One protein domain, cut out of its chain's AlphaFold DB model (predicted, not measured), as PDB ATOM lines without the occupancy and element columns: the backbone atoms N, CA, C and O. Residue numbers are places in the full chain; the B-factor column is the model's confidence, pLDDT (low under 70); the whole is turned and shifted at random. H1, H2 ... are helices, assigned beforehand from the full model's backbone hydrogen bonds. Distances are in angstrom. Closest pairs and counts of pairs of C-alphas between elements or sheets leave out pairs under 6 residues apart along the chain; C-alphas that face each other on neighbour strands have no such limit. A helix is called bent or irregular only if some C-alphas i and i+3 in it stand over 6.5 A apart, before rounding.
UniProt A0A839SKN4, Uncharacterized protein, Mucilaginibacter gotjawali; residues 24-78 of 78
ATOM      1  N   ASN A  24     -29.045  10.082   4.553       63.47
ATOM      2  CA  ASN A  24     -28.924  11.088   5.604       63.47
ATOM      3  C   ASN A  24     -29.319  12.479   5.095       63.47
ATOM      4  O   ASN A  24     -30.087  13.169   5.760       63.47
ATOM      5  N   MET A  25     -28.868  12.873   3.900       66.94
ATOM      6  CA  MET A  25     -29.233  14.156   3.293       66.94
ATOM      7  C   MET A  25     -30.728  14.210   2.955       66.94
ATOM      8  O   MET A  25     -31.395  15.200   3.255       66.94
ATOM      9  N   LEU A  26     -31.283  13.136   2.387       71.31
ATOM     10  CA  LEU A  26     -32.722  13.056   2.109       71.31
ATOM     11  C   LEU A  26     -33.562  13.107   3.395       71.31
ATOM     12  O   LEU A  26     -34.566  13.816   3.439       71.31
ATOM     13  N   SER A  27     -33.127  12.421   4.454       69.19
ATOM     14  CA  SER A  27     -33.803  12.439   5.760       69.19
ATOM     15  C   SER A  27     -33.704  13.803   6.444       69.19
ATOM     16  O   SER A  27     -34.667  14.264   7.056       69.19
ATOM     17  N   MET A  28     -32.562  14.481   6.307       71.12
ATOM     18  CA  MET A  28     -32.366  15.850   6.782       71.12
ATOM     19  C   MET A  28     -33.311  16.822   6.063       71.12
ATOM     20  O   MET A  28     -33.994  17.610   6.718       71.12
ATOM     21  N   LEU A  29     -33.394  16.757   4.729       70.31
ATOM     22  CA  LEU A  29     -34.272  17.621   3.934       70.31
ATOM     23  C   LEU A  29     -35.757  17.371   4.229       70.31
ATOM     24  O   LEU A  29     -36.534  18.325   4.298       70.31
ATOM     25  N   ASP A  30     -36.150  16.116   4.447       70.62
ATOM     26  CA  ASP A  30     -37.517  15.795   4.856       70.62
ATOM     27  C   ASP A  30     -37.828  16.315   6.267       70.62
ATOM     28  O   ASP A  30     -38.889  16.897   6.494       70.62
ATOM     29  N   GLY A  31     -36.863  16.232   7.190       65.12
ATOM     30  CA  GLY A  31     -36.953  16.867   8.506       65.12
ATOM     31  C   GLY A  31     -37.187  18.380   8.414       65.12
ATOM     32  O   GLY A  31     -38.113  18.899   9.034       65.12
ATOM     33  N   VAL A  32     -36.423  19.091   7.577       67.06
ATOM     34  CA  VAL A  32     -36.602  20.540   7.349       67.06
ATOM     35  C   VAL A  32     -37.980  20.855   6.757       67.06
ATOM     36  O   VAL A  32     -38.623  21.826   7.163       67.06
ATOM     37  N   ARG A  33     -38.471  20.028   5.826       71.44
ATOM     38  CA  ARG A  33     -39.813  20.168   5.243       71.44
ATOM     39  C   ARG A  33     -40.911  20.029   6.300       71.44
ATOM     40  O   ARG A  33     -41.851  20.821   6.291       71.44
ATOM     41  N   ILE A  34     -40.793  19.046   7.191       63.75
ATOM     42  CA  ILE A  34     -41.769  18.766   8.256       63.75
ATOM     43  C   ILE A  34     -41.793  19.892   9.301       63.75
ATOM     44  O   ILE A  34     -42.868  20.285   9.745       63.75
ATOM     45  N   LEU A  35     -40.646  20.481   9.641       62.72
ATOM     46  CA  LEU A  35     -40.585  21.607  10.583       62.72
ATOM     47  C   LEU A  35     -41.297  22.869  10.055       62.72
ATOM     48  O   LEU A  35     -41.799  23.676  10.837       62.72
ATOM     49  N   ASN A  36     -41.394  23.031   8.731       61.19
ATOM     50  CA  ASN A  36     -42.032  24.185   8.090       61.19
ATOM     51  C   ASN A  36     -43.575  24.086   8.020       61.19
ATOM     52  O   ASN A  36     -44.235  25.046   7.631       61.19
ATOM     53  N   THR A  37     -44.181  22.949   8.395       60.81
ATOM     54  CA  THR A  37     -45.652  22.783   8.420       60.81
ATOM     55  C   THR A  37     -46.290  23.152   9.765       60.81
ATOM     56  O   THR A  37     -47.514  23.137   9.890       60.81
ATOM     57  N   GLY A  38     -45.483  23.577  10.743       53.78
ATOM     58  CA  GLY A  38     -45.942  24.397  11.863       53.78
ATOM     59  C   GLY A  38     -46.513  23.671  13.079       53.78
ATOM     60  O   GLY A  38     -47.034  24.357  13.945       53.78
ATOM     61  N   ASN A  39     -46.408  22.341  13.191       57.16
ATOM     62  CA  ASN A  39     -46.783  21.595  14.405       57.16
ATOM     63  C   ASN A  39     -46.052  20.241  14.480       57.16
ATOM     64  O   ASN A  39     -46.668  19.195  14.296       57.16
ATOM     65  N   THR A  40     -44.743  20.237  14.725       59.56
ATOM     66  CA  THR A  40     -44.023  19.001  15.079       59.56
ATOM     67  C   THR A  40     -43.596  19.107  16.535       59.56
ATOM     68  O   THR A  40     -42.694  19.883  16.862       59.56
ATOM     69  N   ALA A  41     -44.278  18.393  17.433       71.38
ATOM     70  CA  ALA A  41     -43.821  18.280  18.810       71.38
ATOM     71  C   ALA A  41     -42.596  17.354  18.859       71.38
ATOM     72  O   ALA A  41     -42.417  16.491  18.002       71.38
ATOM     73  N   TRP A  42     -41.747  17.513  19.877       78.44
ATOM     74  CA  TRP A  42     -40.574  16.651  20.078       78.44
ATOM     75  C   TRP A  42     -40.933  15.156  20.086       78.44
ATOM     76  O   TRP A  42     -40.180  14.326  19.579       78.44
ATOM     77  N   ASP A  43     -42.109  14.827  20.617       82.56
ATOM     78  CA  ASP A  43     -42.604  13.456  20.727       82.56
ATOM     79  C   ASP A  43     -43.027  12.851  19.379       82.56
ATOM     80  O   ASP A  43     -43.049  11.628  19.249       82.56
ATOM     81  N   ASP A  44     -43.277  13.685  18.365       80.75
ATOM     82  CA  ASP A  44     -43.657  13.256  17.014       80.75
ATOM     83  C   ASP A  44     -42.439  12.877  16.153       80.75
ATOM     84  O   ASP A  44     -42.584  12.359  15.043       80.75
ATOM     85  N   LEU A  45     -41.226  13.142  16.646       79.69
ATOM     86  CA  LEU A  45     -39.988  12.808  15.954       79.69
ATOM     87  C   LEU A  45     -39.655  11.325  16.126       79.69
ATOM     88  O   LEU A  45     -39.752  10.757  17.216       79.69
ATOM     89  N   THR A  46     -39.175  10.706  15.050       84.69
ATOM     90  CA  THR A  46     -38.563   9.374  15.120       84.69
ATOM     91  C   THR A  46     -37.310   9.405  15.997       84.69
ATOM     92  O   THR A  46     -36.639  10.433  16.105       84.69
ATOM     93  N   GLU A  47     -36.941   8.266  16.582       85.44
ATOM     94  CA  GLU A  47     -35.727   8.174  17.409       85.44
ATOM     95  C   GLU A  47     -34.468   8.577  16.635       85.44
ATOM     96  O   GLU A  47     -33.639   9.309  17.162       85.44
ATOM     97  N   TYR A  48     -34.386   8.226  15.349       82.62
ATOM     98  CA  TYR A  48     -33.297   8.653  14.471       82.62
ATOM     99  C   TYR A  48     -33.229  10.184  14.302       82.62
ATOM    100  O   TYR A  48     -32.151  10.775  14.328       82.62
ATOM    101  N   GLN A  49     -34.377  10.858  14.161       79.69
ATOM    102  CA  GLN A  49     -34.421  12.325  14.090       79.69
ATOM    103  C   GLN A  49     -33.982  12.965  15.411       79.69
ATOM    104  O   GLN A  49     -33.225  13.935  15.392       79.69
ATOM    105  N   LYS A  50     -34.409  12.412  16.554       86.81
ATOM    106  CA  LYS A  50     -33.973  12.878  17.881       86.81
ATOM    107  C   LYS A  50     -32.472  12.675  18.082       86.81
ATOM    108  O   LYS A  50     -31.806  13.582  18.576       86.81
ATOM    109  N   GLU A  51     -31.931  11.527  17.678       89.81
ATOM    110  CA  GLU A  51     -30.491  11.239  17.712       89.81
ATOM    111  C   GLU A  51     -29.693  12.258  16.897       89.81
ATOM    112  O   GLU A  51     -28.745  12.844  17.416       89.81
ATOM    113  N   ASN A  52     -30.120  12.542  15.663       83.50
ATOM    114  CA  ASN A  52     -29.473  13.541  14.812       83.50
ATOM    115  C   ASN A  52     -29.510  14.950  15.420       83.50
ATOM    116  O   ASN A  52     -28.507  15.663  15.389       83.50
ATOM    117  N   ILE A  53     -30.640  15.359  16.005       84.81
ATOM    118  CA  ILE A  53     -30.735  16.661  16.680       84.81
ATOM    119  C   ILE A  53     -29.790  16.710  17.887       84.81
ATOM    120  O   ILE A  53     -29.062  17.686  18.055       84.81
ATOM    121  N   ASN A  54     -29.761  15.656  18.707       90.06
ATOM    122  CA  ASN A  54     -28.875  15.578  19.867       90.06
ATOM    123  C   ASN A  54     -27.392  15.602  19.471       90.06
ATOM    124  O   ASN A  54     -26.604  16.260  20.148       90.06
ATOM    125  N   ALA A  55     -27.018  14.949  18.368       89.06
ATOM    126  CA  ALA A  55     -25.667  15.024  17.819       89.06
ATOM    127  C   ALA A  55     -25.298  16.467  17.434       89.06
ATOM    128  O   ALA A  55     -24.259  16.967  17.864       89.06
ATOM    129  N   GLY A  56     -26.192  17.180  16.740       84.62
ATOM    130  CA  GLY A  56     -25.987  18.592  16.405       84.62
ATOM    131  C   GLY A  56     -25.871  19.504  17.637       84.62
ATOM    132  O   GLY A  56     -25.045  20.414  17.665       84.62
ATOM    133  N   LEU A  57     -26.652  19.249  18.693       89.12
ATOM    134  CA  LEU A  57     -26.535  19.971  19.967       89.12
ATOM    135  C   LEU A  57     -25.186  19.710  20.658       89.12
ATOM    136  O   LEU A  57     -24.595  20.633  21.227       89.12
ATOM    137  N   ASP A  58     -24.686  18.476  20.602       93.94
ATOM    138  CA  ASP A  58     -23.370  18.121  21.133       93.94
ATOM    139  C   ASP A  58     -22.232  18.772  20.335       93.94
ATOM    140  O   ASP A  58     -21.267  19.269  20.921       93.94
ATOM    141  N   ASP A  59     -22.368  18.840  19.011       90.50
ATOM    142  CA  ASP A  59     -21.432  19.537  18.130       90.50
ATOM    143  C   ASP A  59     -21.359  21.031  18.460       90.50
ATOM    144  O   ASP A  59     -20.261  21.571  18.615       90.50
ATOM    145  N   ILE A  60     -22.504  21.686  18.687       88.56
ATOM    146  CA  ILE A  60     -22.557  23.083  19.151       88.56
ATOM    147  C   ILE A  60     -21.828  23.239  20.488       88.56
ATOM    148  O   ILE A  60     -21.005  24.144  20.643       88.56
ATOM    149  N   LYS A  61     -22.090  22.348  21.449       92.44
ATOM    150  CA  LYS A  61     -21.486  22.401  22.788       92.44
ATOM    151  C   LYS A  61     -19.960  22.283  22.754       92.44
ATOM    152  O   LYS A  61     -19.281  22.904  23.570       92.44
ATOM    153  N   HIS A  62     -19.429  21.499  21.823       95.19
ATOM    154  CA  HIS A  62     -17.996  21.260  21.674       95.19
ATOM    155  C   HIS A  62     -17.333  22.135  20.601       95.19
ATOM    156  O   HIS A  62     -16.152  21.945  20.312       95.19
ATOM    157  N   GLY A  63     -18.065  23.082  20.007       92.31
ATOM    158  CA  GLY A  63     -17.549  23.969  18.965       92.31
ATOM    159  C   GLY A  63     -17.240  23.271  17.637       92.31
ATOM    160  O   GLY A  63     -16.512  23.825  16.820       92.31
ATOM    161  N   ARG A  64     -17.788  22.073  17.397       91.50
ATOM    162  CA  ARG A  64     -17.680  21.330  16.130       91.50
ATOM    163  C   ARG A  64     -18.729  21.811  15.125       91.50
ATOM    164  O   ARG A  64     -19.487  21.027  14.570       91.50
ATOM    165  N   VAL A  65     -18.796  23.120  14.928       89.81
ATOM    166  CA  VAL A  65     -19.760  23.773  14.036       89.81
ATOM    167  C   VAL A  65     -19.034  24.439  12.877       89.81
ATOM    168  O   VAL A  65     -17.870  24.812  12.998       89.81
ATOM    169  N   MET A  66     -19.736  24.618  11.766       89.56
ATOM    170  CA  MET A  66     -19.280  25.419  10.632       89.56
ATOM    171  C   MET A  66     -20.361  26.417  10.236       89.56
ATOM    172  O   MET A  66     -21.539  26.237  10.558       89.56
ATOM    173  N   SER A  67     -19.967  27.482   9.549       89.06
ATOM    174  CA  SER A  67     -20.922  28.431   8.991       89.06
ATOM    175  C   SER A  67     -21.718  27.802   7.845       89.06
ATOM    176  O   SER A  67     -21.268  26.878   7.164       89.06
ATOM    177  N   SER A  68     -22.918  28.333   7.598       78.56
ATOM    178  CA  SER A  68     -23.719  27.886   6.457       78.56
ATOM    179  C   SER A  68     -23.012  28.148   5.124       78.56
ATOM    180  O   SER A  68     -23.208  27.375   4.194       78.56
ATOM    181  N   GLU A  69     -22.223  29.219   5.022       85.56
ATOM    182  CA  GLU A  69     -21.434  29.531   3.827       85.56
ATOM    183  C   GLU A  69     -20.377  28.448   3.578       85.56
ATOM    184  O   GLU A  69     -20.368  27.845   2.506       85.56
ATOM    185  N   GLU A  70     -19.590  28.104   4.603       82.69
ATOM    186  CA  GLU A  70     -18.597  27.021   4.534       82.69
ATOM    187  C   GLU A  70     -19.233  25.674   4.175       82.69
ATOM    188  O   GLU A  70     -18.680  24.932   3.362       82.69
ATOM    189  N   PHE A  71     -20.408  25.369   4.732       83.38
ATOM    190  CA  PHE A  71     -21.148  24.154   4.397       83.38
ATOM    191  C   PHE A  71     -21.492  24.090   2.901       83.38
ATOM    192  O   PHE A  71     -21.208  23.094   2.231       83.38
ATOM    193  N   TRP A  72     -22.084  25.158   2.354       80.06
ATOM    194  CA  TRP A  72     -22.492  25.189   0.947       80.06
ATOM    195  C   TRP A  72     -21.304  25.191  -0.014       80.06
ATOM    196  O   TRP A  72     -21.407  24.633  -1.108       80.06
ATOM    197  N   ASP A  73     -20.186  25.788   0.382       81.12
ATOM    198  CA  ASP A  73     -18.965  25.789  -0.415       81.12
ATOM    199  C   ASP A  73     -18.277  24.421  -0.430       81.12
ATOM    200  O   ASP A  73     -17.787  24.002  -1.480       81.12
ATOM    201  N   GLN A  74     -18.292  23.676   0.679       79.75
ATOM    202  CA  GLN A  74     -17.810  22.290   0.696       79.75
ATOM    203  C   GLN A  74     -18.696  21.373  -0.153       79.75
ATOM    204  O   GLN A  74     -18.179  20.553  -0.907       79.75
ATOM    205  N   LEU A  75     -20.020  21.557  -0.106       74.94
ATOM    206  CA  LEU A  75     -20.965  20.737  -0.868       74.94
ATOM    207  C   LEU A  75     -20.828  20.915  -2.392       74.94
ATOM    208  O   LEU A  75     -21.023  19.968  -3.147       74.94
ATOM    209  N   LYS A  76     -20.507  22.127  -2.867       70.62
ATOM    210  CA  LYS A  76     -20.319  22.421  -4.304       70.62
ATOM    211  C   LYS A  76     -18.993  21.907  -4.867       70.62
ATOM    212  O   LYS A  76     -18.881  21.754  -6.081       70.62
ATOM    213  N   ASN A  77     -18.000  21.711  -4.003       55.72
ATOM    214  CA  ASN A  77     -16.634  21.341  -4.377       55.72
ATOM    215  C   ASN A  77     -16.288  19.875  -4.044       55.72
ATOM    216  O   ASN A  77     -15.129  19.487  -4.212       55.72
ATOM    217  N   GLY A  78     -17.263  19.091  -3.564       50.12
ATOM    218  CA  GLY A  78     -17.153  17.658  -3.258       50.12
ATOM    219  C   GLY A  78     -17.616  16.746  -4.386       50.12
ATOM    220  O   GLY A  78     -18.532  17.139  -5.143       50.12
TER     221      GLY A  78
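What this domain is: This is residues 24 to 78 of the 78 residues of an uncharacterized protein of Mucilaginibacter gotjawali (UniProt A0A839SKN4). Three helices make a loose, open model: H1 and H2 lie near each other at about a right angle, joined by the long loop of residues 36 to 46, while H3 sticks out by itself at the other end of a stretched link. H2 is the longest helix; its last residues, 58 to 61, also stand free, together with residues 62 and 63. The printed part has 55 residues, with three named helices in the order H1, H2, H3 and no named strand, and its class is all helix. It is loose, with a radius of gyration of the C-alphas of 13.0 A, and the C-alphas span 35 by 25 by 18 A.

How they stand to each other: H1, residues 24 to 35, is close to H2, residues 47 to 61, but not clearly touching it, with 1 pair of C-alphas within 8 A. That closest pair is the C-alphas of Gly 31 and Gln 49, 7.6 A apart. The lines of H1 and H2 are about perpendicular, at 86 degrees, and their centres are 13.9 A apart. H3, residues 68 to 76, is apart from H1. H3 is also apart from H2, the helix before it in the chain. H3 stands free within the stretch of residues 66 to 78. In H1, H2 and H3 every backbone pair of O i and N i+4 is within hydrogen-bond range.

Where its parts are: H1 begins at C-alpha 24, at (-28.924, 11.088, 5.604), and reaches C-alpha 35 over 16.5 A. H2 begins at Glu 47, with its C-alpha at (-35.727, 8.174, 17.409), and measures 20.8 A to the C-alpha of Lys 61. H3 runs 12.5 A from the C-alpha of Ser 68 to that of Lys 76, which is at (-20.319, 22.421, -4.304). No helix is bent or irregular.

The domain as a whole: The two C-alphas farthest apart are those of Asp 43 and Asn 77, 37.0 A. The C-alphas of Asn 24 and Gly 78, the first and last printed residues, are 16.1 A apart; Gly 78 is also the chain's last residue. Without the stretches that stand free, residues 58 to 63 and 66 to 78, the body has 36 residues and spans 29 by 20 by 16 A, with a radius of gyration of 10.1 A. The printed part has no cut. The link from H1 to H2, with 11 residues between them, is long; the link from H2 to H3, with 6 residues, is short. The mean pLDDT of the printed part is 77.5, and 14 residues are under 70: 24 to 25, 27, 31 to 32, 34 to 40 and 77 to 78.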